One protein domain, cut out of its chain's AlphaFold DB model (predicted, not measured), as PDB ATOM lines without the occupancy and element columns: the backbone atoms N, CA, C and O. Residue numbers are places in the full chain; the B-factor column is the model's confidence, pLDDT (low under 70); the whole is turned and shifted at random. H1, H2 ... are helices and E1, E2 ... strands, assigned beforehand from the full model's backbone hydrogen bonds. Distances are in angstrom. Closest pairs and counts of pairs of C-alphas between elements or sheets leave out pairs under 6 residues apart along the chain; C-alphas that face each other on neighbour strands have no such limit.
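What this domain is: This is residues 106 to 199 and 285 to 334 of the 709 residues of the protein "YkuD domain-containing protein" of Thalassobius sp (UniProt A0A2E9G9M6). A single curled sheet of seven strands, like part of a barrel, folds back on itself, with E4, E7, E1 and E2 facing E6 and E5 and E3 as the hinge. H3 reaches over it from the E5 and E6 side towards E7, H2 covers E7 and E1, and H1 only grazes the sheet. The printed part has 144 residues, with three named helices and seven named strands in the order H1 H2 E1 E2 E3 E4 E5 E6 H3 E7; the mixed sheet runs E4 E7 E1 E2 E3 E6 E5, and the class is mixed, helices and strands. The whole is compact, with a radius of gyration of the C-alphas of 14.7 A and spans of 42 by 37 by 29 A.

How they stand to each other: H1, residues 113 to 122, only grazes the sheet with its residues 115 to 120. H2, residues 124 to 133, meets H1 only through their link; it lies over E7, residues 327 to 333, and E1, residues 140 to 145, at a height over the sheet of 9.3 A. The closest C-alphas of H2 and E7 are those of Gln 126 and Phe 331, 7.2 A apart. E1, E2, residues 155 to 160, and E3, residues 166 to 172, form a meander, each strand the antiparallel neighbour of the one before; N 143 and O 157 are 2.8 A apart, and N 158 and O 167 2.9 A. E3 is antiparallel to E6, residues 307 to 310, with N 172 and O 308 at 2.8 A; residues 106 to 107 pair antiparallel with residues 166 to 167 of E3. E4, residues 190 to 195, is an edge strand antiparallel to E7, with N 192 and O 330 at 2.8 A. E7 is parallel to E1, with N 144 and O 331 at 2.8 A. E5, residues 289 to 292, is the other edge strand, parallel to E6, with N 292 and O 309 at 2.9 A. H3, residues 311 to 323, is on the sheet at a height of 7.6 A and only just lies over E6, on which 3 of its C-alphas fall; its closest C-alphas to E5 are Asn 311 and Gly 291, 4.1 A apart. In H1, H2 and H3 every O i to N i+4 pair is within hydrogen-bond range.

Where its parts are: H1 begins at C-alpha 113, (-39.551, 24.667, 27.063). From first to last C-alpha E3 measures 18.2 A, H3 18.6 A and E7 19.4 A. E7 ends at C-alpha 333, (-35.085, 46.790, 27.887).

The domain as a whole: The C-alphas of Asn 110 and Lys 182, the two farthest apart, are 47.4 A apart. Residues 200 to 284 are cut out, with 11.2 A between C-alphas 199 and 285. The links E3 to E4 and E5 to E6 are long. The mean pLDDT of the printed part is 70.3, and 61 residues are under 70, among them residues 173 to 199.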
ATOM      1  N   VAL A 106     -45.848  30.373  34.699       92.62
ATOM      2  CA  VAL A 106     -44.531  29.804  34.994       92.62
ATOM      3  C   VAL A 106     -43.937  29.147  33.745       92.62
ATOM      4  O   VAL A 106     -44.576  28.342  33.059       92.62
ATOM      5  N   LEU A 107     -42.680  29.479  33.462       90.75
ATOM      6  CA  LEU A 107     -41.873  28.923  32.382       90.75
ATOM      7  C   LEU A 107     -40.613  28.276  32.974       90.75
ATOM      8  O   LEU A 107     -39.891  28.889  33.765       90.75
ATOM      9  N   SER A 108     -40.318  27.047  32.561       90.00
ATOM     10  CA  SER A 108     -39.090  26.324  32.903       90.00
ATOM     11  C   SER A 108     -38.674  25.398  31.755       90.00
ATOM     12  O   SER A 108     -39.445  25.163  30.828       90.00
ATOM     13  N   LYS A 109     -37.482  24.794  31.837       87.50
ATOM     14  CA  LYS A 109     -37.058  23.750  30.880       87.50
ATOM     15  C   LYS A 109     -38.019  22.556  30.809       87.50
ATOM     16  O   LYS A 109     -38.063  21.888  29.786       87.50
ATOM     17  N   ASN A 110     -38.791  22.313  31.869       85.38
ATOM     18  CA  ASN A 110     -39.742  21.205  31.953       85.38
ATOM     19  C   ASN A 110     -41.188  21.651  31.658       85.38
ATOM     20  O   ASN A 110     -42.055  20.809  31.455       85.38
ATOM     21  N   LEU A 111     -41.466  22.962  31.662       79.38
ATOM     22  CA  LEU A 111     -42.803  23.546  31.533       79.38
ATOM     23  C   LEU A 111     -42.760  24.711  30.539       79.38
ATOM     24  O   LEU A 111     -42.289  25.798  30.871       79.38
ATOM     25  N   ASN A 112     -43.303  24.501  29.338       79.88
ATOM     26  CA  ASN A 112     -43.207  25.428  28.200       79.88
ATOM     27  C   ASN A 112     -41.746  25.651  27.716       79.88
ATOM     28  O   ASN A 112     -41.305  26.804  27.649       79.88
ATOM     29  N   PRO A 113     -40.986  24.587  27.368       80.56
ATOM     30  CA  PRO A 113     -39.551  24.667  27.063       80.56
ATOM     31  C   PRO A 113     -39.202  25.658  25.947       80.56
ATOM     32  O   PRO A 113     -38.231  26.396  26.075       80.56
ATOM     33  N   GLU A 114     -40.000  25.728  24.880       77.88
ATOM     34  CA  GLU A 114     -39.775  26.655  23.761       77.88
ATOM     35  C   GLU A 114     -39.863  28.119  24.205       77.88
ATOM     36  O   GLU A 114     -38.953  28.912  23.961       77.88
ATOM     37  N   ARG A 115     -40.937  28.474  24.926       82.44
ATOM     38  CA  ARG A 115     -41.142  29.831  25.450       82.44
ATOM     39  C   ARG A 115     -40.088  30.178  26.501       82.44
ATOM     40  O   ARG A 115     -39.587  31.297  26.498       82.44
ATOM     41  N   PHE A 116     -39.730  29.223  27.358       85.94
ATOM     42  CA  PHE A 116     -38.652  29.371  28.332       85.94
ATOM     43  C   PHE A 116     -37.306  29.662  27.657       85.94
ATOM     44  O   PHE A 116     -36.664  30.658  27.987       85.94
ATOM     45  N   ASN A 117     -36.901  28.828  26.693       79.56
ATOM     46  CA  ASN A 117     -35.638  28.975  25.973       79.56
ATOM     47  C   ASN A 117     -35.592  30.312  25.228       79.56
ATOM     48  O   ASN A 117     -34.619  31.041  25.383       79.56
ATOM     49  N   LEU A 118     -36.671  30.684  24.527       79.44
ATOM     50  CA  LEU A 118     -36.778  31.974  23.843       79.44
ATOM     51  C   LEU A 118     -36.556  33.153  24.799       79.44
ATOM     52  O   LEU A 118     -35.792  34.060  24.481       79.44
ATOM     53  N   VAL A 119     -37.208  33.165  25.968       78.69
ATOM     54  CA  VAL A 119     -37.062  34.265  26.939       78.69
ATOM     55  C   VAL A 119     -35.666  34.280  27.562       78.69
ATOM     56  O   VAL A 119     -35.063  35.347  27.674       78.69
ATOM     57  N   HIS A 120     -35.133  33.117  27.932       81.44
ATOM     58  CA  HIS A 120     -33.817  33.012  28.558       81.44
ATOM     59  C   HIS A 120     -32.674  33.332  27.575       81.44
ATOM     60  O   HIS A 120     -31.663  33.898  27.985       81.44
ATOM     61  N   GLU A 121     -32.809  32.998  26.293       78.69
ATOM     62  CA  GLU A 121     -31.860  33.390  25.245       78.69
ATOM     63  C   GLU A 121     -31.929  34.900  24.990       78.69
ATOM     64  O   GLU A 121     -30.906  35.581  25.006       78.69
ATOM     65  N   LYS A 122     -33.143  35.444  24.843       73.56
ATOM     66  CA  LYS A 122     -33.375  36.867  24.565       73.56
ATOM     67  C   LYS A 122     -32.908  37.801  25.685       73.56
ATOM     68  O   LYS A 122     -32.473  38.904  25.378       73.56
ATOM     69  N   PHE A 123     -32.962  37.365  26.945       77.62
ATOM     70  CA  PHE A 123     -32.409  38.100  28.090       77.62
ATOM     71  C   PHE A 123     -31.035  37.594  28.556       77.62
ATOM     72  O   PHE A 123     -30.596  37.966  29.643       77.62
ATOM     73  N   LYS A 124     -30.345  36.738  27.790       80.50
ATOM     74  CA  LYS A 124     -29.103  36.086  28.238       80.50
ATOM     75  C   LYS A 124     -28.053  37.095  28.706       80.50
ATOM     76  O   LYS A 124     -27.549  36.969  29.817       80.50
ATOM     77  N   GLU A 125     -27.782  38.122  27.903       74.81
ATOM     78  CA  GLU A 125     -26.788  39.156  28.214       74.81
ATOM     79  C   GLU A 125     -27.178  39.982  29.447       74.81
ATOM     80  O   GLU A 125     -26.340  40.264  30.300       74.81
ATOM     81  N   GLN A 126     -28.460  40.318  29.591       77.38
ATOM     82  CA  GLN A 126     -29.000  41.069  30.724       77.38
ATOM     83  C   GLN A 126     -28.952  40.231  32.013       77.38
ATOM     84  O   GLN A 126     -28.587  40.740  33.073       77.38
ATOM     85  N   ILE A 127     -29.278  38.938  31.938       80.25
ATOM     86  CA  ILE A 127     -29.187  37.986  33.053       80.25
ATOM     87  C   ILE A 127     -27.721  37.796  33.465       80.25
ATOM     88  O   ILE A 127     -27.407  37.862  34.656       80.25
ATOM     89  N   ASP A 128     -26.814  37.612  32.504       77.50
ATOM     90  CA  ASP A 128     -25.379  37.474  32.759       77.50
ATOM     91  C   ASP A 128     -24.774  38.776  33.311       77.50
ATOM     92  O   ASP A 128     -23.952  38.726  34.226       77.50
ATOM     93  N   TYR A 129     -25.237  39.948  32.866       72.44
ATOM     94  CA  TYR A 129     -24.877  41.245  33.445       72.44
ATOM     95  C   TYR A 129     -25.330  41.361  34.909       72.44
ATOM     96  O   TYR A 129     -24.529  41.701  35.785       72.44
ATOM     97  N   VAL A 130     -26.588  41.026  35.213       70.94
ATOM     98  CA  VAL A 130     -27.130  41.059  36.582       70.94
ATOM     99  C   VAL A 130     -26.378  40.089  37.509       70.94
ATOM    100  O   VAL A 130     -25.999  40.473  38.618       70.94
ATOM    101  N   ARG A 131     -26.089  38.866  37.042       81.75
ATOM    102  CA  ARG A 131     -25.375  37.825  37.807       81.75
ATOM    103  C   ARG A 131     -23.887  38.112  37.996       81.75
ATOM    104  O   ARG A 131     -23.376  38.000  39.111       81.75
ATOM    105  N   ASN A 132     -23.182  38.426  36.912       79.62
ATOM    106  CA  ASN A 132     -21.719  38.392  36.866       79.62
ATOM    107  C   ASN A 132     -21.089  39.784  36.981       79.62
ATOM    108  O   ASN A 132     -20.029  39.900  37.588       79.62
ATOM    109  N   VAL A 133     -21.746  40.832  36.467       68.25
ATOM    110  CA  VAL A 133     -21.250  42.221  36.543       68.25
ATOM    111  C   VAL A 133     -21.818  42.955  37.762       68.25
ATOM    112  O   VAL A 133     -21.092  43.677  38.438       68.25
ATOM    113  N   LYS A 134     -23.107  42.766  38.078       71.31
ATOM    114  CA  LYS A 134     -23.757  43.371  39.260       71.31
ATOM    115  C   LYS A 134     -23.773  42.471  40.500       71.31
ATOM    116  O   LYS A 134     -24.121  42.951  41.574       71.31
ATOM    117  N   GLY A 135     -23.374  41.204  40.375       81.25
ATOM    118  CA  GLY A 135     -23.177  40.278  41.496       81.25
ATOM    119  C   GLY A 135     -24.438  39.594  42.046       81.25
ATOM    120  O   GLY A 135     -24.329  38.795  42.977       81.25
ATOM    121  N   TYR A 136     -25.623  39.838  41.479       81.62
ATOM    122  CA  TYR A 136     -26.883  39.240  41.938       81.62
ATOM    123  C   TYR A 136     -27.030  37.807  41.402       81.62
ATOM    124  O   TYR A 136     -27.693  37.550  40.399       81.62
ATOM    125  N   LYS A 137     -26.364  36.849  42.058       85.88
ATOM    126  CA  LYS A 137     -26.324  35.428  41.648       85.88
ATOM    127  C   LYS A 137     -27.455  34.559  42.220       85.88
ATOM    128  O   LYS A 137     -27.559  33.387  41.867       85.88
ATOM    129  N   GLN A 138     -28.267  35.097  43.128       86.19
ATOM    130  CA  GLN A 138     -29.358  34.396  43.818       86.19
ATOM    131  C   GLN A 138     -30.562  35.332  44.011       86.19
ATOM    132  O   GLN A 138     -30.450  36.534  43.770       86.19
ATOM    133  N   GLY A 139     -31.705  34.782  44.431       89.88
ATOM    134  CA  GLY A 139     -32.981  35.501  44.479       89.88
ATOM    135  C   GLY A 139     -33.592  35.684  43.088       89.88
ATOM    136  O   GLY A 139     -33.306  34.916  42.170       89.88
ATOM    137  N   TYR A 140     -34.425  36.705  42.935       93.69
ATOM    138  CA  TYR A 140     -35.158  37.061  41.726       93.69
ATOM    139  C   TYR A 140     -34.754  38.447  41.220       93.69
ATOM    140  O   TYR A 140     -34.555  39.376  42.006       93.69
ATOM    141  N   GLY A 141     -34.699  38.587  39.896       89.31
ATOM    142  CA  GLY A 141     -34.632  39.868  39.194       89.31
ATOM    143  C   GLY A 141     -35.872  40.078  38.330       89.31
ATOM    144  O   GLY A 141     -36.435  39.114  37.808       89.31
ATOM    145  N   LEU A 142     -36.302  41.329  38.172       88.62
ATOM    146  CA  LEU A 142     -37.442  41.688  37.331       88.62
ATOM    147  C   LEU A 142     -36.950  42.238  35.989       88.62
ATOM    148  O   LEU A 142     -36.408  43.337  35.920       88.62
ATOM    149  N   PHE A 143     -37.172  41.491  34.916       87.19
ATOM    150  CA  PHE A 143     -36.796  41.874  33.559       87.19
ATOM    151  C   PHE A 143     -38.049  42.356  32.826       87.19
ATOM    152  O   PHE A 143     -39.037  41.635  32.745       87.19
ATOM    153  N   VAL A 144     -38.056  43.588  32.328       80.12
ATOM    154  CA  VAL A 144     -39.231  44.222  31.716       80.12
ATOM    155  C   VAL A 144     -38.960  44.439  30.239       80.12
ATOM    156  O   VAL A 144     -38.050  45.183  29.883       80.12
ATOM    157  N   ASN A 145     -39.776  43.829  29.380       75.06
ATOM    158  CA  ASN A 145     -39.766  44.120  27.953       75.06
ATOM    159  C   ASN A 145     -40.716  45.286  27.650       75.06
ATOM    160  O   ASN A 145     -41.927  45.095  27.488       75.06
ATOM    161  N   ALA A 146     -40.162  46.495  27.580       67.19
ATOM    162  CA  ALA A 146     -40.892  47.683  27.153       67.19
ATOM    163  C   ALA A 146     -41.244  47.600  25.652       67.19
ATOM    164  O   ALA A 146     -40.583  46.904  24.887       67.19
ATOM    165  N   ALA A 147     -42.280  48.313  25.193       60.44
ATOM    166  CA  ALA A 147     -42.629  48.323  23.766       60.44
ATOM    167  C   ALA A 147     -41.873  49.387  22.954       60.44
ATOM    168  O   ALA A 147     -41.603  50.488  23.425       60.44
ATOM    169  N   SER A 148     -41.683  49.097  21.664       52.19
ATOM    170  CA  SER A 148     -41.502  50.107  20.614       52.19
ATOM    171  C   SER A 148     -42.848  50.641  20.106       52.19
ATOM    172  O   SER A 148     -43.885  50.015  20.325       52.19
ATOM    173  N   LYS A 149     -42.815  51.732  19.327       45.84
ATOM    174  CA  LYS A 149     -43.963  52.373  18.652       45.84
ATOM    175  C   LYS A 149     -45.086  51.406  18.253       45.84
ATOM    176  O   LYS A 149     -44.902  50.580  17.366       45.84
ATOM    177  N   GLY A 150     -46.248  51.571  18.891       39.16
ATOM    178  CA  GLY A 150     -47.506  50.925  18.500       39.16
ATOM    179  C   GLY A 150     -47.582  49.407  18.689       39.16
ATOM    180  O   GLY A 150     -48.439  48.793  18.069       39.16
ATOM    181  N   LYS A 151     -46.708  48.786  19.497       44.16
ATOM    182  CA  LYS A 151     -46.739  47.332  19.728       44.16
ATOM    183  C   LYS A 151     -47.357  46.978  21.084       44.16
ATOM    184  O   LYS A 151     -46.871  47.436  22.118       44.16
ATOM    185  N   GLY A 152     -48.399  46.146  21.059       46.94
ATOM    186  CA  GLY A 152     -48.907  45.431  22.233       46.94
ATOM    187  C   GLY A 152     -48.067  44.189  22.563       46.94
ATOM    188  O   GLY A 152     -47.040  43.930  21.934       46.94
ATOM    189  N   GLY A 153     -48.509  43.412  23.554       59.16
ATOM    190  CA  GLY A 153     -47.828  42.190  23.995       59.16
ATOM    191  C   GLY A 153     -46.673  42.420  24.978       59.16
ATOM    192  O   GLY A 153     -45.786  41.575  25.081       59.16
ATOM    193  N   GLN A 154     -46.662  43.545  25.702       71.12
ATOM    194  CA  GLN A 154     -45.650  43.810  26.731       71.12
ATOM    195  C   GLN A 154     -45.685  42.781  27.869       71.12
ATOM    196  O   GLN A 154     -46.757  42.319  28.283       71.12
ATOM    197  N   ARG A 155     -44.505  42.441  28.392       85.69
ATOM    198  CA  ARG A 155     -44.325  41.452  29.461       85.69
ATOM    199  C   ARG A 155     -43.250  41.897  30.442       85.69
ATOM    200  O   ARG A 155     -42.213  42.419  30.029       85.69
ATOM    201  N   ALA A 156     -43.479  41.613  31.717       88.06
ATOM    202  CA  ALA A 156     -42.428  41.563  32.718       88.06
ATOM    203  C   ALA A 156     -42.179  40.101  33.106       88.06
ATOM    204  O   ALA A 156     -43.074  39.261  33.039       88.06
ATOM    205  N   TYR A 157     -40.947  39.804  33.483       92.25
ATOM    206  CA  TYR A 157     -40.439  38.464  33.717       92.25
ATOM    207  C   TYR A 157     -39.718  38.482  35.057       92.25
ATOM    208  O   TYR A 157     -38.652  39.085  35.189       92.25
ATOM    209  N   LEU A 158     -40.308  37.854  36.067       94.19
ATOM    210  CA  LEU A 158     -39.646  37.657  37.349       94.19
ATOM    211  C   LEU A 158     -38.799  36.384  37.235       94.19
ATOM    212  O   LEU A 158     -39.331  35.275  37.236       94.19
ATOM    213  N   ILE A 159     -37.488  36.555  37.054       93.12
ATOM    214  CA  ILE A 159     -36.541  35.474  36.751       93.12
ATOM    215  C   ILE A 159     -35.773  35.106  38.018       93.12
ATOM    216  O   ILE A 159     -35.099  35.955  38.607       93.12
ATOM    217  N   ASN A 160     -35.825  33.835  38.411       92.94
ATOM    218  CA  ASN A 160     -34.994  33.287  39.477       92.94
ATOM    219  C   ASN A 160     -33.528  33.262  39.015       92.94
ATOM    220  O   ASN A 160     -33.131  32.502  38.127       92.94
ATOM    221  N   LEU A 161     -32.692  34.086  39.635       89.38
ATOM    222  CA  LEU A 161     -31.298  34.290  39.259       89.38
ATOM    223  C   LEU A 161     -30.417  33.071  39.568       89.38
ATOM    224  O   LEU A 161     -29.337  32.978  38.991       89.38
ATOM    225  N   ARG A 162     -30.877  32.092  40.361       87.69
ATOM    226  CA  ARG A 162     -30.152  30.834  40.611       87.69
ATOM    227  C   ARG A 162     -30.465  29.748  39.578       87.69
ATOM    228  O   ARG A 162     -29.537  29.177  39.017       87.69
ATOM    229  N   ASN A 163     -31.741  29.432  39.348       84.75
ATOM    230  CA  ASN A 163     -32.156  28.285  38.516       84.75
ATOM    231  C   ASN A 163     -32.725  28.674  37.134       84.75
ATOM    232  O   ASN A 163     -32.945  27.802  36.297       84.75
ATOM    233  N   GLY A 164     -32.932  29.969  36.882       85.19
ATOM    234  CA  GLY A 164     -33.426  30.513  35.618       85.19
ATOM    235  C   GLY A 164     -34.941  30.444  35.420       85.19
ATOM    236  O   GLY A 164     -35.401  30.976  34.419       85.19
ATOM    237  N   VAL A 165     -35.714  29.822  36.324       90.75
ATOM    238  CA  VAL A 165     -37.184  29.709  36.220       90.75
ATOM    239  C   VAL A 165     -37.827  31.096  36.177       90.75
ATOM    240  O   VAL A 165     -37.407  32.004  36.895       90.75
ATOM    241  N   ILE A 166     -38.842  31.255  35.325       92.00
ATOM    242  CA  ILE A 166     -39.435  32.552  34.989       92.00
ATOM    243  C   ILE A 166     -40.920  32.548  35.343       92.00
ATOM    244  O   ILE A 166     -41.643  31.643  34.931       92.00
ATOM    245  N   LEU A 167     -41.389  33.586  36.030       94.44
ATOM    246  CA  LEU A 167     -42.804  33.957  36.058       94.44
ATOM    247  C   LEU A 167     -43.019  35.109  35.064       94.44
ATOM    248  O   LEU A 167     -42.611  36.245  35.319       94.44
ATOM    249  N   GLU A 168     -43.606  34.802  33.907       92.25
ATOM    250  CA  GLU A 168     -44.017  35.785  32.896       92.25
ATOM    251  C   GLU A 168     -45.350  36.414  33.325       92.25
ATOM    252  O   GLU A 168     -46.283  35.691  33.656       92.25
ATOM    253  N   VAL A 169     -45.455  37.746  33.301       88.06
ATOM    254  CA  VAL A 169     -46.696  38.502  33.547       88.06
ATOM    255  C   VAL A 169     -46.899  39.586  32.501       88.06
ATOM    256  O   VAL A 169     -45.953  40.065  31.873       88.06
ATOM    257  N   TYR A 170     -48.139  40.037  32.337       83.69
ATOM    258  CA  TYR A 170     -48.442  41.183  31.481       83.69
ATOM    259  C   TYR A 170     -48.109  42.477  32.236       83.69
ATOM    260  O   TYR A 170     -48.511  42.648  33.389       83.69
ATOM    261  N   CYS A 171     -47.410  43.404  31.580       77.81
ATOM    262  CA  CYS A 171     -47.096  44.723  32.134       77.81
ATOM    263  C   CYS A 171     -47.533  45.850  31.191       77.81
ATOM    264  O   CYS A 171     -47.820  45.602  30.024       77.81
ATOM    265  N   SER A 172     -47.555  47.089  31.677       73.81
ATOM    266  CA  SER A 172     -47.688  48.284  30.841       73.81
ATOM    267  C   SER A 172     -46.623  49.321  31.192       73.81
ATOM    268  O   SER A 172     -46.507  49.750  32.340       73.81
ATOM    269  N   THR A 173     -45.848  49.723  30.189       69.62
ATOM    270  CA  THR A 173     -44.804  50.754  30.226       69.62
ATOM    271  C   THR A 173     -45.181  51.923  29.311       69.62
ATOM    272  O   THR A 173     -46.120  51.830  28.518       69.62
ATOM    273  N   ALA A 174     -44.487  53.052  29.428       61.91
ATOM    274  CA  ALA A 174     -44.737  54.234  28.615       61.91
ATOM    275  C   ALA A 174     -43.935  54.184  27.313       61.91
ATOM    276  O   ALA A 174     -42.702  54.181  27.330       61.91
ATOM    277  N   TRP A 175     -44.636  54.217  26.179       49.56
ATOM    278  CA  TRP A 175     -44.021  54.538  24.884       49.56
ATOM    279  C   TRP A 175     -44.089  56.043  24.559       49.56
ATOM    280  O   TRP A 175     -43.206  56.572  23.883       49.56
ATOM    281  N   ARG A 176     -45.159  56.703  25.018       43.03
ATOM    282  CA  ARG A 176     -45.363  58.156  25.029       43.03
ATOM    283  C   ARG A 176     -46.168  58.506  26.281       43.03
ATOM    284  O   ARG A 176     -47.350  58.179  26.334       43.03
ATOM    285  N   GLY A 177     -45.538  59.137  27.264       35.28
ATOM    286  CA  GLY A 177     -46.185  59.658  28.473       35.28
ATOM    287  C   GLY A 177     -45.832  61.129  28.693       35.28
ATOM    288  O   GLY A 177     -44.755  61.562  28.303       35.28
ATOM    289  N   THR A 178     -46.730  61.902  29.301       34.81
ATOM    290  CA  THR A 178     -46.507  63.326  29.607       34.81
ATOM    291  C   THR A 178     -45.506  63.483  30.756       34.81
ATOM    292  O   THR A 178     -45.876  63.290  31.914       34.81
ATOM    293  N   GLY A 179     -44.253  63.816  30.425       31.94
ATOM    294  CA  GLY A 179     -43.139  63.999  31.364       31.94
ATOM    295  C   GLY A 179     -42.526  65.410  31.351       31.94
ATOM    296  O   GLY A 179     -42.884  66.263  30.545       31.94
ATOM    297  N   TYR A 180     -41.598  65.656  32.281       39.00
ATOM    298  CA  TYR A 180     -41.196  66.999  32.732       39.00
ATOM    299  C   TYR A 180     -40.266  67.823  31.831       39.00
ATOM    300  O   TYR A 180     -39.939  68.953  32.195       39.00
ATOM    301  N   ASN A 181     -39.809  67.310  30.689       27.34
ATOM    302  CA  ASN A 181     -38.954  68.084  29.788       27.34
ATOM    303  C   ASN A 181     -39.032  67.578  28.345       27.34
ATOM    304  O   ASN A 181     -39.457  66.455  28.105       27.34
ATOM    305  N   LYS A 182     -38.604  68.409  27.386       33.78
ATOM    306  CA  LYS A 182     -38.792  68.186  25.933       33.78
ATOM    307  C   LYS A 182     -38.026  66.999  25.319       33.78
ATOM    308  O   LYS A 182     -38.126  66.805  24.112       33.78
ATOM    309  N   ASP A 183     -37.330  66.199  26.123       32.69
ATOM    310  CA  ASP A 183     -36.679  64.959  25.708       32.69
ATOM    311  C   ASP A 183     -36.954  63.825  26.716       32.69
ATOM    312  O   ASP A 183     -36.784  63.993  27.922       32.69
ATOM    313  N   SER A 184     -37.301  62.643  26.183       38.19
ATOM    314  CA  SER A 184     -37.542  61.362  26.881       38.19
ATOM    315  C   SER A 184     -38.944  61.075  27.474       38.19
ATOM    316  O   SER A 184     -39.066  60.618  28.611       38.19
ATOM    317  N   ASP A 185     -39.995  61.149  26.648       53.91
ATOM    318  CA  ASP A 185     -41.384  60.699  26.937       53.91
ATOM    319  C   ASP A 185     -41.579  59.160  27.107       53.91
ATOM    320  O   ASP A 185     -42.615  58.604  26.721       53.91
ATOM    321  N   LYS A 186     -40.578  58.421  27.600       58.28
ATOM    322  CA  LYS A 186     -40.518  56.944  27.585       58.28
ATOM    323  C   LYS A 186     -40.169  56.375  28.955       58.28
ATOM    324  O   LYS A 186     -39.406  56.984  29.698       58.28
ATOM    325  N   THR A 187     -40.630  55.155  29.249       59.88
ATOM    326  CA  THR A 187     -40.029  54.358  30.329       59.88
ATOM    327  C   THR A 187     -38.543  54.155  29.999       59.88
ATOM    328  O   THR A 187     -38.242  53.661  28.908       59.88
ATOM    329  N   PRO A 188     -37.614  54.560  30.882       53.19
ATOM    330  CA  PRO A 188     -36.190  54.513  30.596       53.19
ATOM    331  C   PRO A 188     -35.706  53.063  30.528       53.19
ATOM    332  O   PRO A 188     -36.130  52.212  31.311       53.19
ATOM    333  N   LEU A 189     -34.812  52.792  29.578       58.41
ATOM    334  CA  LEU A 189     -34.169  51.491  29.416       58.41
ATOM    335  C   LEU A 189     -32.846  51.470  30.193       58.41
ATOM    336  O   LEU A 189     -32.166  52.491  30.292       58.41
ATOM    337  N   GLY A 190     -32.481  50.308  30.725       51.59
ATOM    338  CA  GLY A 190     -31.254  50.080  31.475       51.59
ATOM    339  C   GLY A 190     -31.446  49.203  32.712       51.59
ATOM    340  O   GLY A 190     -32.511  48.633  32.962       51.59
ATOM    341  N   PHE A 191     -30.378  49.114  33.502       58.06
ATOM    342  CA  PHE A 191     -30.370  48.448  34.799       58.06
ATOM    343  C   PHE A 191     -30.700  49.437  35.922       58.06
ATOM    344  O   PHE A 191     -30.051  50.475  36.061       58.06
ATOM    345  N   PHE A 192     -31.640  49.048  36.774       60.06
ATOM    346  CA  PHE A 192     -32.080  49.752  37.969       60.06
ATOM    347  C   PHE A 192     -32.016  48.809  39.176       60.06
ATOM    348  O   PHE A 192     -32.012  47.582  39.044       60.06
ATOM    349  N   LEU A 193     -32.000  49.378  40.378       63.66
ATOM    350  CA  LEU A 193     -32.141  48.625  41.618       63.66
ATOM    351  C   LEU A 193     -33.361  49.164  42.362       63.66
ATOM    352  O   LEU A 193     -33.377  50.332  42.738       63.66
ATOM    353  N   SER A 194     -34.369  48.319  42.567       62.97
ATOM    354  CA  SER A 194     -35.463  48.629  43.483       62.97
ATOM    355  C   SER A 194     -34.952  48.439  44.911       62.97
ATOM    356  O   SER A 194     -34.422  47.367  45.212       62.97
ATOM    357  N   THR A 195     -35.083  49.456  45.764       62.78
ATOM    358  CA  THR A 195     -34.654  49.447  47.175       62.78
ATOM    359  C   THR A 195     -35.736  50.033  48.078       62.78
ATOM    360  O   THR A 195     -36.477  50.913  47.640       62.78
ATOM    361  N   SER A 196     -35.805  49.620  49.345       53.66
ATOM    362  CA  SER A 196     -36.600  50.336  50.351       53.66
ATOM    363  C   SER A 196     -35.987  51.688  50.717       53.66
ATOM    364  O   SER A 196     -34.801  51.947  50.498       53.66
ATOM    365  N   GLY A 197     -36.814  52.535  51.333       44.06
ATOM    366  CA  GLY A 197     -36.380  53.748  52.019       44.06
ATOM    367  C   GLY A 197     -36.880  55.043  51.386       44.06
ATOM    368  O   GLY A 197     -36.791  55.264  50.180       44.06
ATOM    369  N   ARG A 198     -37.351  55.951  52.247       38.47
ATOM    370  CA  ARG A 198     -37.572  57.360  51.910       38.47
ATOM    371  C   ARG A 198     -36.230  58.078  51.911       38.47
ATOM    372  O   ARG A 198     -35.760  58.496  52.968       38.47
ATOM    373  N   VAL A 199     -35.605  58.235  50.750       36.25
ATOM    374  CA  VAL A 199     -34.452  59.137  50.656       36.25
ATOM    375  C   VAL A 199     -34.962  60.575  50.730       36.25
ATOM    376  O   VAL A 199     -35.831  60.974  49.956       36.25
ATOM    377  N   ARG A 285     -41.582  59.733  43.744       44.41
ATOM    378  CA  ARG A 285     -42.056  59.115  42.486       44.41
ATOM    379  C   ARG A 285     -41.081  59.224  41.308       44.41
ATOM    380  O   ARG A 285     -41.409  59.800  40.273       44.41
ATOM    381  N   HIS A 286     -39.932  58.561  41.420       51.38
ATOM    382  CA  HIS A 286     -39.068  58.245  40.273       51.38
ATOM    383  C   HIS A 286     -39.152  56.743  39.962       51.38
ATOM    384  O   HIS A 286     -38.838  55.935  40.824       51.38
ATOM    385  N   LEU A 287     -39.613  56.389  38.752       54.31
ATOM    386  CA  LEU A 287     -39.695  55.030  38.173       54.31
ATOM    387  C   LEU A 287     -39.917  53.867  39.167       54.31
ATOM    388  O   LEU A 287     -38.970  53.221  39.613       54.31
ATOM    389  N   TYR A 288     -41.176  53.515  39.421       63.53
ATOM    390  CA  TYR A 288     -41.539  52.384  40.282       63.53
ATOM    391  C   TYR A 288     -42.379  51.327  39.543       63.53
ATOM    392  O   TYR A 288     -42.905  51.560  38.449       63.53
ATOM    393  N   VAL A 289     -42.484  50.139  40.143       68.56
ATOM    394  CA  VAL A 289     -43.353  49.042  39.690       68.56
ATOM    395  C   VAL A 289     -44.589  49.026  40.584       68.56
ATOM    396  O   VAL A 289     -44.444  49.055  41.803       68.56
ATOM    397  N   HIS A 290     -45.799  48.999  40.018       71.69
ATOM    398  CA  HIS A 290     -47.026  49.023  40.823       71.69
ATOM    399  C   HIS A 290     -48.201  48.259  40.207       71.69
ATOM    400  O   HIS A 290     -48.299  48.102  38.988       71.69
ATOM    401  N   GLY A 291     -49.120  47.822  41.072       62.59
ATOM    402  CA  GLY A 291     -50.410  47.263  40.679       62.59
ATOM    403  C   GLY A 291     -51.294  48.278  39.943       62.59
ATOM    404  O   GLY A 291     -51.201  49.489  40.170       62.59
ATOM    405  N   THR A 292     -52.157  47.793  39.052       58.34
ATOM    406  CA  THR A 292     -53.209  48.583  38.404       58.34
ATOM    407  C   THR A 292     -54.572  47.902  38.504       58.34
ATOM    408  O   THR A 292     -54.696  46.698  38.274       58.34
ATOM    409  N   ASN A 293     -55.611  48.708  38.750       54.94
ATOM    410  CA  ASN A 293     -57.016  48.308  38.594       54.94
ATOM    411  C   ASN A 293     -57.444  48.314  37.111       54.94
ATOM    412  O   ASN A 293     -58.467  47.748  36.750       54.94
ATOM    413  N   ARG A 294     -56.665  48.958  36.229       51.91
ATOM    414  CA  ARG A 294     -56.903  49.012  34.778       51.91
ATOM    415  C   ARG A 294     -56.231  47.836  34.078       51.91
ATOM    416  O   ARG A 294     -55.179  47.995  33.454       51.91
ATOM    417  N   VAL A 295     -56.797  46.641  34.256       56.62
ATOM    418  CA  VAL A 295     -56.256  45.410  33.654       56.62
ATOM    419  C   VAL A 295     -56.363  45.436  32.127       56.62
ATOM    420  O   VAL A 295     -55.465  44.937  31.456       56.62
ATOM    421  N   ASP A 296     -57.371  46.133  31.594       51.19
ATOM    422  CA  ASP A 296     -57.564  46.448  30.170       51.19
ATOM    423  C   ASP A 296     -56.334  47.089  29.495       51.19
ATOM    424  O   ASP A 296     -56.210  47.075  28.276       51.19
ATOM    425  N   GLN A 297     -55.408  47.646  30.281       58.31
ATOM    426  CA  GLN A 297     -54.190  48.291  29.792       58.31
ATOM    427  C   GLN A 297     -52.941  47.397  29.885       58.31
ATOM    428  O   GLN A 297     -51.882  47.776  29.374       58.31
ATOM    429  N   LEU A 298     -53.004  46.235  30.547       61.81
ATOM    430  CA  LEU A 298     -51.848  45.345  30.679       61.81
ATOM    431  C   LEU A 298     -51.519  44.678  29.339       61.81
ATOM    432  O   LEU A 298     -52.382  44.165  28.639       61.81
ATOM    433  N   GLY A 299     -50.240  44.683  28.976       61.66
ATOM    434  CA  GLY A 299     -49.764  44.309  27.648       61.66
ATOM    435  C   GLY A 299     -49.698  45.485  26.663       61.66
ATOM    436  O   GLY A 299     -49.086  45.325  25.606       61.66
ATOM    437  N   MET A 300     -50.256  46.657  26.997       58.28
ATOM    438  CA  MET A 300     -50.247  47.868  26.160       58.28
ATOM    439  C   MET A 300     -49.234  48.917  26.642       58.28
ATOM    440  O   MET A 300     -48.716  48.857  27.754       58.28
ATOM    441  N   ASN A 301     -48.966  49.932  25.820       58.69
ATOM    442  CA  ASN A 301     -47.948  50.960  26.062       58.69
ATOM    443  C   ASN A 301     -48.494  52.262  26.697       58.69
ATOM    444  O   ASN A 301     -48.070  53.362  26.330       58.69
ATOM    445  N   LEU A 302     -49.443  52.117  27.632       54.56
ATOM    446  CA  LEU A 302     -50.324  53.169  28.162       54.56
ATOM    447  C   LEU A 302     -49.952  53.680  29.571       54.56
ATOM    448  O   LEU A 302     -50.758  54.348  30.232       54.56
ATOM    449  N   SER A 303     -48.755  53.365  30.071       60.03
ATOM    450  CA  SER A 303     -48.275  53.930  31.338       60.03
ATOM    451  C   SER A 303     -47.821  55.388  31.187       60.03
ATOM    452  O   SER A 303     -47.426  55.819  30.109       60.03
ATOM    453  N   GLY A 304     -47.831  56.138  32.293       52.69
ATOM    454  CA  GLY A 304     -47.273  57.497  32.374       52.69
ATOM    455  C   GLY A 304     -45.751  57.549  32.586       52.69
ATOM    456  O   GLY A 304     -45.187  58.632  32.633       52.69
ATOM    457  N   GLY A 305     -45.086  56.398  32.738       56.19
ATOM    458  CA  GLY A 305     -43.620  56.285  32.840       56.19
ATOM    459  C   GLY A 305     -43.171  55.069  33.653       56.19
ATOM    460  O   GLY A 305     -42.174  54.428  33.329       56.19
ATOM    461  N   CYS A 306     -43.963  54.717  34.666       68.00
ATOM    462  CA  CYS A 306     -43.760  53.581  35.569       68.00
ATOM    463  C   CYS A 306     -44.100  52.231  34.914       68.00
ATOM    464  O   CYS A 306     -44.684  52.194  33.828       68.00
ATOM    465  N   VAL A 307     -43.787  51.119  35.582       72.69
ATOM    466  CA  VAL A 307     -44.165  49.773  35.119       72.69
ATOM    467  C   VAL A 307     -45.426  49.323  35.858       72.69
ATOM    468  O   VAL A 307     -45.380  48.980  37.039       72.69
ATOM    469  N   ARG A 308     -46.567  49.322  35.164       77.31
ATOM    470  CA  ARG A 308     -47.828  48.778  35.690       77.31
ATOM    471  C   ARG A 308     -47.847  47.264  35.526       77.31
ATOM    472  O   ARG A 308     -47.471  46.758  34.471       77.31
ATOM    473  N   VAL A 309     -48.336  46.557  36.532       76.81
ATOM    474  CA  VAL A 309     -48.565  45.103  36.548       76.81
ATOM    475  C   VAL A 309     -49.911  44.815  37.219       76.81
ATOM    476  O   VAL A 309     -50.539  45.732  37.744       76.81
ATOM    477  N   SER A 310     -50.406  43.574  37.205       77.88
ATOM    478  CA  SER A 310     -51.668  43.277  37.899       77.88
ATOM    479  C   SER A 310     -51.514  43.393  39.422       77.88
ATOM    480  O   SER A 310     -50.434  43.136  39.960       77.88
ATOM    481  N   ASN A 311     -52.586  43.769  40.128       72.94
ATOM    482  CA  ASN A 311     -52.554  43.943  41.587       72.94
ATOM    483  C   ASN A 311     -52.053  42.685  42.312       72.94
ATOM    484  O   ASN A 311     -51.141  42.778  43.131       72.94
ATOM    485  N   ILE A 312     -52.574  41.508  41.947       81.94
ATOM    486  CA  ILE A 312     -52.168  40.219  42.529       81.94
ATOM    487  C   ILE A 312     -50.664  39.970  42.348       81.94
ATOM    488  O   ILE A 312     -49.978  39.619  43.306       81.94
ATOM    489  N   PHE A 313     -50.115  40.227  41.153       85.06
ATOM    490  CA  PHE A 313     -48.669  40.114  40.958       85.06
ATOM    491  C   PHE A 313     -47.887  41.186  41.727       85.06
ATOM    492  O   PHE A 313     -46.795  40.895  42.201       85.06
ATOM    493  N   SER A 314     -48.416  42.401  41.900       81.25
ATOM    494  CA  SER A 314     -47.727  43.437  42.684       81.25
ATOM    495  C   SER A 314     -47.590  43.066  44.166       81.25
ATOM    496  O   SER A 314     -46.527  43.289  44.740       81.25
ATOM    497  N   PHE A 315     -48.595  42.408  44.758       82.00
ATOM    498  CA  PHE A 315     -48.500  41.872  46.119       82.00
ATOM    499  C   PHE A 315     -47.534  40.681  46.208       82.00
ATOM    500  O   PHE A 315     -46.713  40.631  47.120       82.00
ATOM    501  N   LEU A 316     -47.539  39.767  45.230       85.88
ATOM    502  CA  LEU A 316     -46.537  38.695  45.148       85.88
ATOM    503  C   LEU A 316     -45.105  39.255  45.031       85.88
ATOM    504  O   LEU A 316     -44.206  38.840  45.761       85.88
ATOM    505  N   LEU A 317     -44.899  40.239  44.153       85.81
ATOM    506  CA  LEU A 317     -43.618  40.925  43.971       85.81
ATOM    507  C   LEU A 317     -43.168  41.628  45.260       85.81
ATOM    508  O   LEU A 317     -41.981  41.619  45.569       85.81
ATOM    509  N   GLN A 318     -44.103  42.180  46.039       83.44
ATOM    510  CA  GLN A 318     -43.823  42.756  47.353       83.44
ATOM    511  C   GLN A 318     -43.315  41.696  48.353       83.44
ATOM    512  O   GLN A 318     -42.373  41.973  49.095       83.44
ATOM    513  N   LYS A 319     -43.863  40.470  48.355       88.44
ATOM    514  CA  LYS A 319     -43.344  39.371  49.199       88.44
ATOM    515  C   LYS A 319     -41.936  38.944  48.792       88.44
ATOM    516  O   LYS A 319     -41.066  38.835  49.652       88.44
ATOM    517  N   VAL A 320     -41.687  38.810  47.488       86.31
ATOM    518  CA  VAL A 320     -40.344  38.549  46.933       86.31
ATOM    519  C   VAL A 320     -39.364  39.663  47.327       86.31
ATOM    520  O   VAL A 320     -38.230  39.389  47.713       86.31
ATOM    521  N   PHE A 321     -39.804  40.922  47.275       83.44
ATOM    522  CA  PHE A 321     -39.003  42.095  47.618       83.44
ATOM    523  C   PHE A 321     -38.591  42.110  49.094       83.44
ATOM    524  O   PHE A 321     -37.400  42.232  49.381       83.44
ATOM    525  N   TYR A 322     -39.530  41.918  50.027       84.00
ATOM    526  CA  TYR A 322     -39.206  41.842  51.458       84.00
ATOM    527  C   TYR A 322     -38.316  40.637  51.788       84.00
ATOM    528  O   TYR A 322     -37.332  40.788  52.511       84.00
ATOM    529  N   ALA A 323     -38.591  39.467  51.201       85.88
ATOM    530  CA  ALA A 323     -37.764  38.273  51.378       85.88
ATOM    531  C   ALA A 323     -36.321  38.441  50.860       85.88
ATOM    532  O   ALA A 323     -35.416  37.747  51.317       85.88
ATOM    533  N   GLN A 324     -36.085  39.384  49.942       85.56
ATOM    534  CA  GLN A 324     -34.765  39.731  49.405       85.56
ATOM    535  C   GLN A 324     -34.131  40.955  50.079       85.56
ATOM    536  O   GLN A 324     -33.388  41.703  49.442       85.56
ATOM    537  N   HIS A 325     -34.417  41.171  51.366       84.69
ATOM    538  CA  HIS A 325     -33.909  42.311  52.138       84.69
ATOM    539  C   HIS A 325     -34.205  43.652  51.456       84.69
ATOM    540  O   HIS A 325     -33.348  44.536  51.383       84.69
ATOM    541  N   GLU A 326     -35.422  43.763  50.919       78.75
ATOM    542  CA  GLU A 326     -35.944  44.963  50.271       78.75
ATOM    543  C   GLU A 326     -35.119  45.410  49.056       78.75
ATOM    544  O   GLU A 326     -34.971  46.607  48.795       78.75
ATOM    545  N   LYS A 327     -34.549  44.448  48.312       76.50
ATOM    546  CA  LYS A 327     -33.770  44.701  47.093       76.50
ATOM    547  C   LYS A 327     -34.118  43.737  45.963       76.50
ATOM    548  O   LYS A 327     -33.990  42.519  46.089       76.50
ATOM    549  N   ILE A 328     -34.487  44.296  44.809       80.06
ATOM    550  CA  ILE A 328     -34.666  43.546  43.556       80.06
ATOM    551  C   ILE A 328     -33.909  44.260  42.425       80.06
ATOM    552  O   ILE A 328     -34.184  45.437  42.172       80.06
ATOM    553  N   PRO A 329     -32.988  43.584  41.707       76.25
ATOM    554  CA  PRO A 329     -32.444  44.105  40.459       76.25
ATOM    555  C   PRO A 329     -33.547  44.139  39.392       76.25
ATOM    556  O   PRO A 329     -34.214  43.132  39.140       76.25
ATOM    557  N   VAL A 330     -33.734  45.294  38.757       73.62
ATOM    558  CA  VAL A 330     -34.728  45.501  37.699       73.62
ATOM    559  C   VAL A 330     -33.993  45.850  36.410       73.62
ATOM    560  O   VAL A 330     -33.233  46.811  36.380       73.62
ATOM    561  N   PHE A 331     -34.210  45.099  35.336       65.25
ATOM    562  CA  PHE A 331     -33.647  45.418  34.022       65.25
ATOM    563  C   PHE A 331     -34.790  45.745  33.065       65.25
ATOM    564  O   PHE A 331     -35.634  44.892  32.806       65.25
ATOM    565  N   ILE A 332     -34.841  46.970  32.549       66.88
ATOM    566  CA  ILE A 332     -35.854  47.390  31.576       66.88
ATOM    567  C   ILE A 332     -35.178  47.503  30.218       66.88
ATOM    568  O   ILE A 332     -34.211  48.241  30.073       66.88
ATOM    569  N   ASP A 333     -35.681  46.792  29.219       60.38
ATOM    570  CA  ASP A 333     -35.085  46.790  27.887       60.38
ATOM    571  C   ASP A 333     -36.157  46.649  26.799       60.38
ATOM    572  O   ASP A 333     -37.311  46.309  27.073       60.38
ATOM    573  N   TYR A 334     -35.785  46.932  25.554       60.53
ATOM    574  CA  TYR A 334     -36.592  46.663  24.374       60.53
ATOM    575  C   TYR A 334     -36.037  45.432  23.654       60.53
ATOM    576  O   TYR A 334     -35.211  45.530  22.744       60.53
TER     577      TYR A 334